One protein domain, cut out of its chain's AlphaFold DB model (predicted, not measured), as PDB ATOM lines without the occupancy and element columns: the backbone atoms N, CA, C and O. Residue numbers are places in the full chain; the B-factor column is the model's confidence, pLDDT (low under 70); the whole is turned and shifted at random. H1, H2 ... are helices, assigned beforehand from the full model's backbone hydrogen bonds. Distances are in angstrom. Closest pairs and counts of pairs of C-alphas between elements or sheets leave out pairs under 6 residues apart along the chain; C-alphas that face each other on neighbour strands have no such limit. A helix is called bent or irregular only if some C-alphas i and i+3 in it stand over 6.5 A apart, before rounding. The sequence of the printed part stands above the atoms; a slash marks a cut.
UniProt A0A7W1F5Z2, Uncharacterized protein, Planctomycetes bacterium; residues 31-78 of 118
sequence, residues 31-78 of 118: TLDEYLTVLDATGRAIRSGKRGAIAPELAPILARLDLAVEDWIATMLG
ATOM      1  N   THR A  31     127.740 164.302 175.460       72.38
ATOM      2  CA  THR A  31     126.466 164.137 176.163       72.38
ATOM      3  C   THR A  31     125.322 164.714 175.330       72.38
ATOM      4  O   THR A  31     125.526 165.499 174.398       72.38
ATOM      5  N   LEU A  32     124.087 164.333 175.668       69.88
ATOM      6  CA  LEU A  32     122.896 164.908 175.043       69.88
ATOM      7  C   LEU A  32     122.849 166.432 175.233       69.88
ATOM      8  O   LEU A  32     122.549 167.151 174.286       69.88
ATOM      9  N   ASP A  33     123.202 166.926 176.418       70.75
ATOM     10  CA  ASP A  33     123.171 168.358 176.726       70.75
ATOM     11  C   ASP A  33     124.194 169.151 175.907       70.75
ATOM     12  O   ASP A  33     123.891 170.245 175.430       70.75
ATOM     13  N   GLU A  34     125.386 168.595 175.676       70.12
ATOM     14  CA  GLU A  34     126.402 169.207 174.810       70.12
ATOM     15  C   GLU A  34     125.900 169.331 173.372       70.12
ATOM     16  O   GLU A  34     126.019 170.386 172.750       70.12
ATOM     17  N   TYR A  35     125.265 168.274 172.865       74.00
ATOM     18  CA  TYR A  35     124.643 168.283 171.547       74.00
ATOM     19  C   TYR A  35     123.496 169.301 171.451       74.00
ATOM     20  O   TYR A  35     123.446 170.092 170.507       74.00
ATOM     21  N   LEU A  36     122.590 169.320 172.434       74.50
ATOM     22  CA  LEU A  36     121.447 170.235 172.453       74.50
ATOM     23  C   LEU A  36     121.878 171.698 172.596       74.50
ATOM     24  O   LEU A  36     121.287 172.562 171.955       74.50
ATOM     25  N   THR A  37     122.937 171.974 173.360       75.56
ATOM     26  CA  THR A  37     123.526 173.317 173.481       75.56
ATOM     27  C   THR A  37     124.024 173.817 172.126       75.56
ATOM     28  O   THR A  37     123.733 174.945 171.722       75.56
ATOM     29  N   VAL A  38     124.721 172.955 171.378       73.12
ATOM     30  CA  VAL A  38     125.199 173.277 170.026       73.12
ATOM     31  C   VAL A  38     124.049 173.519 169.061       73.12
ATOM     32  O   VAL A  38     124.088 174.464 168.262       73.12
ATOM     33  N   LEU A  39     123.009 172.695 169.154       75.81
ATOM     34  CA  LEU A  39     121.833 172.804 168.309       75.81
ATOM     35  C   LEU A  39     121.037 174.090 168.583       75.81
ATOM     36  O   LEU A  39     120.708 174.800 167.633       75.81
ATOM     37  N   ASP A  40     120.765 174.418 169.852       75.00
ATOM     38  CA  ASP A  40     120.013 175.620 170.247       75.00
ATOM     39  C   ASP A  40     120.703 176.884 169.741       75.00
ATOM     40  O   ASP A  40     120.091 177.735 169.091       75.00
ATOM     41  N   ALA A  41     122.010 176.985 169.956       72.88
ATOM     42  CA  ALA A  41     122.740 178.170 169.561       72.88
ATOM     43  C   ALA A  41     122.929 178.293 168.044       72.88
ATOM     44  O   ALA A  41     122.847 179.400 167.505       72.88
ATOM     45  N   THR A  42     123.087 177.170 167.336       74.25
ATOM     46  CA  THR A  42     123.018 177.155 165.867       74.25
ATOM     47  C   THR A  42     121.645 177.649 165.394       74.25
ATOM     48  O   THR A  42     121.561 178.502 164.509       74.25
ATOM     49  N   GLY A  43     120.562 177.203 166.039       69.62
ATOM     50  CA  GLY A  43     119.200 177.668 165.773       69.62
ATOM     51  C   GLY A  43     119.012 179.170 166.014       69.62
ATOM     52  O   GLY A  43     118.399 179.856 165.192       69.62
ATOM     53  N   ARG A  44     119.585 179.720 167.093       72.62
ATOM     54  CA  ARG A  44     119.565 181.168 167.381       72.62
ATOM     55  C   ARG A  44     120.331 181.976 166.340       72.62
ATOM     56  O   ARG A  44     119.822 183.007 165.896       72.62
ATOM     57  N   ALA A  45     121.508 181.502 165.927       70.44
ATOM     58  CA  ALA A  45     122.303 182.146 164.886       70.44
ATOM     59  C   ALA A  45     121.508 182.245 163.572       70.44
ATOM     60  O   ALA A  45     121.392 183.336 163.012       70.44
ATOM     61  N   ILE A  46     120.862 181.150 163.150       69.56
ATOM     62  CA  ILE A  46     120.006 181.093 161.951       69.56
ATOM     63  C   ILE A  46     118.786 182.019 162.076       69.56
ATOM     64  O   ILE A  46     118.515 182.812 161.173       69.56
ATOM     65  N   ARG A  47     118.062 181.964 163.204       67.00
ATOM     66  CA  ARG A  47     116.837 182.754 163.433       67.00
ATOM     67  C   ARG A  47     117.086 184.262 163.394       67.00
ATOM     68  O   ARG A  47     116.194 185.012 163.011       67.00
ATOM     69  N   SER A  48     118.271 184.717 163.802       62.88
ATOM     70  CA  SER A  48     118.591 186.148 163.873       62.88
ATOM     71  C   SER A  48     118.672 186.842 162.505       62.88
ATOM     72  O   SER A  48     118.675 188.072 162.459       62.88
ATOM     73  N   GLY A  49     118.754 186.086 161.400       58.88
ATOM     74  CA  GLY A  49     118.812 186.621 160.032       58.88
ATOM     75  C   GLY A  49     120.062 187.457 159.715       58.88
ATOM     76  O   GLY A  49     120.207 187.944 158.596       58.88
ATOM     77  N   LYS A  50     120.977 187.630 160.676       59.25
ATOM     78  CA  LYS A  50     122.284 188.272 160.491       59.25
ATOM     79  C   LYS A  50     123.279 187.209 160.018       59.25
ATOM     80  O   LYS A  50     123.172 186.059 160.437       59.25
ATOM     81  N   ARG A  51     124.256 187.569 159.165       54.94
ATOM     82  CA  ARG A  51     125.392 186.673 158.846       54.94
ATOM     83  C   ARG A  51     126.022 186.259 160.182       54.94
ATOM     84  O   ARG A  51     126.473 187.122 160.928       54.94
ATOM     85  N   GLY A  52     125.866 184.978 160.515       53.66
ATOM     86  CA  GLY A  52     125.791 184.490 161.888       53.66
ATOM     87  C   GLY A  52     127.026 184.788 162.727       53.66
ATOM     88  O   GLY A  52     128.131 184.405 162.364       53.66
ATOM     89  N   ALA A  53     126.811 185.407 163.885       57.75
ATOM     90  CA  ALA A  53     127.728 185.269 165.002       57.75
ATOM     91  C   ALA A  53     127.253 184.054 165.801       57.75
ATOM     92  O   ALA A  53     126.167 184.077 166.387       57.75
ATOM     93  N   ILE A  54     128.030 182.975 165.772       62.22
ATOM     94  CA  ILE A  54     127.858 181.912 166.757       62.22
ATOM     95  C   ILE A  54     128.263 182.494 168.104       62.22
ATOM     96  O   ILE A  54     129.231 183.250 168.197       62.22
ATOM     97  N   ALA A  55     127.483 182.186 169.134       66.75
ATOM     98  CA  ALA A  55     127.760 182.709 170.452       66.75
ATOM     99  C   ALA A  55     129.149 182.207 170.929       66.75
ATOM    100  O   ALA A  55     129.503 181.052 170.648       66.75
ATOM    101  N   PRO A  56     129.985 183.063 171.552       62.44
ATOM    102  CA  PRO A  56     131.396 182.765 171.829       62.44
ATOM    103  C   PRO A  56     131.626 181.451 172.583       62.44
ATOM    104  O   PRO A  56     132.661 180.813 172.416       62.44
ATOM    105  N   GLU A  57     130.647 181.020 173.371       61.84
ATOM    106  CA  GLU A  57     130.635 179.765 174.116       61.84
ATOM    107  C   GLU A  57     130.689 178.500 173.239       61.84
ATOM    108  O   GLU A  57     131.058 177.437 173.737       61.84
ATOM    109  N   LEU A  58     130.384 178.589 171.938       60.62
ATOM    110  CA  LEU A  58     130.374 177.438 171.016       60.62
ATOM    111  C   LEU A  58     131.521 177.425 170.013       60.62
ATOM    112  O   LEU A  58     131.773 176.387 169.397       60.62
ATOM    113  N   ALA A  59     132.252 178.533 169.879       62.69
ATOM    114  CA  ALA A  59     133.507 178.553 169.136       62.69
ATOM    115  C   ALA A  59     134.492 177.455 169.609       62.69
ATOM    116  O   ALA A  59     135.079 176.795 168.752       62.69
ATOM    117  N   PRO A  60     134.614 177.138 170.921       64.75
ATOM    118  CA  PRO A  60     135.442 176.029 171.391       64.75
ATOM    119  C   PRO A  60     134.993 174.660 170.879       64.75
ATOM    120  O   PRO A  60     135.813 173.756 170.755       64.75
ATOM    121  N   ILE A  61     133.701 174.473 170.609       64.38
ATOM    122  CA  ILE A  61     133.169 173.187 170.163       64.38
ATOM    123  C   ILE A  61     133.452 172.981 168.678       64.38
ATOM    124  O   ILE A  61     133.952 171.927 168.294       64.38
ATOM    125  N   LEU A  62     133.191 173.992 167.853       66.38
ATOM    126  CA  LEU A  62     133.472 173.919 166.419       66.38
ATOM    127  C   LEU A  62     134.974 173.818 166.147       66.38
ATOM    128  O   LEU A  62     135.383 173.007 165.320       66.38
ATOM    129  N   ALA A  63     135.796 174.507 166.944       66.31
ATOM    130  CA  ALA A  63     137.247 174.358 166.910       66.31
ATOM    131  C   ALA A  63     137.710 172.921 167.234       66.31
ATOM    132  O   ALA A  63     138.634 172.419 166.608       66.31
ATOM    133  N   ARG A  64     137.056 172.220 168.176       62.81
ATOM    134  CA  ARG A  64     137.371 170.807 168.490       62.81
ATOM    135  C   ARG A  64     136.988 169.838 167.376       62.81
ATOM    136  O   ARG A  64     137.554 168.753 167.313       62.81
ATOM    137  N   LEU A  65     136.006 170.201 166.556       67.44
ATOM    138  CA  LEU A  65     135.573 169.420 165.400       67.44
ATOM    139  C   LEU A  65     136.362 169.772 164.126       67.44
ATOM    140  O   LEU A  65     136.057 169.214 163.075       67.44
ATOM    141  N   ASP A  66     137.333 170.689 164.222       69.50
ATOM    142  CA  ASP A  66     138.072 171.257 163.089       69.50
ATOM    143  C   ASP A  66     137.142 171.871 162.022       69.50
ATOM    144  O   ASP A  66     137.332 171.724 160.817       69.50
ATOM    145  N   LEU A  67     136.067 172.533 162.472       75.19
ATOM    146  CA  LEU A  67     135.084 173.178 161.600       75.19
ATOM    147  C   LEU A  67     135.161 174.697 161.740       75.19
ATOM    148  O   LEU A  67     135.043 175.242 162.841       75.19
ATOM    149  N   ALA A  68     135.263 175.392 160.607       77.69
ATOM    150  CA  ALA A  68     135.101 176.837 160.570       77.69
ATOM    151  C   ALA A  68     133.647 177.223 160.887       77.69
ATOM    152  O   ALA A  68     132.690 176.643 160.360       77.69
ATOM    153  N   VAL A  69     133.480 178.233 161.743       75.50
ATOM    154  CA  VAL A  69     132.175 178.765 162.163       75.50
ATOM    155  C   VAL A  69     131.368 179.244 160.957       75.50
ATOM    156  O   VAL A  69     130.173 178.970 160.840       75.50
ATOM    157  N   GLU A  70     132.029 179.926 160.033       77.50
ATOM    158  CA  GLU A  70     131.444 180.491 158.828       77.50
ATOM    159  C   GLU A  70     130.930 179.391 157.893       77.50
ATOM    160  O   GLU A  70     129.801 179.481 157.403       77.50
ATOM    161  N   ASP A  71     131.709 178.322 157.705       81.25
ATOM    162  CA  ASP A  71     131.328 177.180 156.872       81.25
ATOM    163  C   ASP A  71     130.206 176.358 157.515       81.25
ATOM    164  O   ASP A  71     129.316 175.865 156.810       81.25
ATOM    165  N   TRP A  72     130.188 176.248 158.848       81.25
ATOM    166  CA  TRP A  72     129.087 175.641 159.598       81.25
ATOM    167  C   TRP A  72     127.779 176.398 159.379       81.25
ATOM    168  O   TRP A  72     126.776 175.806 158.976       81.25
ATOM    169  N   ILE A  73     127.792 177.720 159.562       78.75
ATOM    170  CA  ILE A  73     126.613 178.562 159.344       78.75
ATOM    171  C   ILE A  73     126.177 178.537 157.876       78.75
ATOM    172  O   ILE A  73     124.987 178.382 157.605       78.75
ATOM    173  N   ALA A  74     127.107 178.624 156.921       81.06
ATOM    174  CA  ALA A  74     126.792 178.526 155.495       81.06
ATOM    175  C   ALA A  74     126.142 177.179 155.142       81.06
ATOM    176  O   ALA A  74     125.180 177.130 154.372       81.06
ATOM    177  N   THR A  75     126.622 176.093 155.747       84.31
ATOM    178  CA  THR A  75     126.061 174.750 155.563       84.31
ATOM    179  C   THR A  75     124.649 174.647 156.127       84.31
ATOM    180  O   THR A  75     123.779 174.084 155.467       84.31
ATOM    181  N   MET A  76     124.405 175.211 157.313       81.69
ATOM    182  CA  MET A  76     123.097 175.150 157.973       81.69
ATOM    183  C   MET A  76     122.056 176.097 157.366       81.69
ATOM    184  O   MET A  76     120.864 175.797 157.399       81.69
ATOM    185  N   LEU A  77     122.484 177.221 156.786       81.75
ATOM    186  CA  LEU A  77     121.609 178.144 156.055       81.75
ATOM    187  C   LEU A  77     121.330 177.688 154.616       81.75
ATOM    188  O   LEU A  77     120.321 178.074 154.025       81.75
ATOM    189  N   GLY A  78     122.233 176.909 154.021       79.25
ATOM    190  CA  GLY A  78     122.133 176.506 152.627       79.25
ATOM    191  C   GLY A  78     121.132 175.371 152.394       79.25
ATOM    192  O   GLY A  78     121.071 174.381 153.122       79.25
TER     193      GLY A  78
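This is residues 31 to 78 of the 118 residues of an uncharacterized protein of Planctomycetes bacterium (UniProt A0A7W1F5Z2). A long helix, H1, runs along the longest axis of a small compact body, and two short helices, H2 and H3, lie below its length on one side, each at a large angle to it and to each other. The centres of the three helices make a triangle, and after H1 the chain folds back through residues 48 to 55 to reach H2. The printed part has 48 residues with three named helices, in the order H1, H2, H3, and no named strand; the class is all helix. The whole is compact, with a radius of gyration of the C-alphas of 10.1 A, and rounded, with spans of 28 by 20 by 19 A.

The longest helix, H1, has residues 32 to 47 and measures 22.1 A from first to last C-alpha, from C-alpha 32 at (122.896, 164.908, 175.043) to C-alpha 47 at (116.837, 182.754, 163.433). H2 has residues 56 to 64 and measures 13.8 A. It is irregular, but only just: C-alphas 57 and 60 are 6.7 A apart. H3 has residues 69 to 77, measures 12.2 A, and ends with C-alpha 77 at (121.609, 178.144, 156.055).

H1 touches H3 with its residues 42 to 46 alone; the closest C-alphas are those of Ile 46 and Leu 77, 6.8 A apart. Their lines are about perpendicular, at 75 degrees. H1 and H2 only just touch, with 3 pairs of C-alphas within 8 A, and H1 does so with residues 38 to 41 alone. The closest C-alphas of these two are those of Val 38 and Leu 58, 6.7 A apart. H1 and H2 run opposite ways at a steep tilt of 63 degrees. H2 and H3 are close but not clearly touching; their closest C-alphas, those of Leu 62 and Val 69, are 6.6 A apart. Their lines are about perpendicular, at 84 degrees. In H1 and H3 every O i to N i+4 pair is within hydrogen-bond range; in H2 it is 3 of 5.

The C-alphas of Thr 31 and Lys 50, the two farthest apart, are 29.1 A from each other. The printed part has no cut. The link from H1 to H2, of 8 residues, is short, and the link from H2 to H3, of 4 residues, is tight. The mean pLDDT of the printed part is 70.2, and 23 residues are under 70: residue 32, residue 43 and residues 46 to 66. The mean pLDDT is 64 in H2, 72 in H1 and 80 in H3.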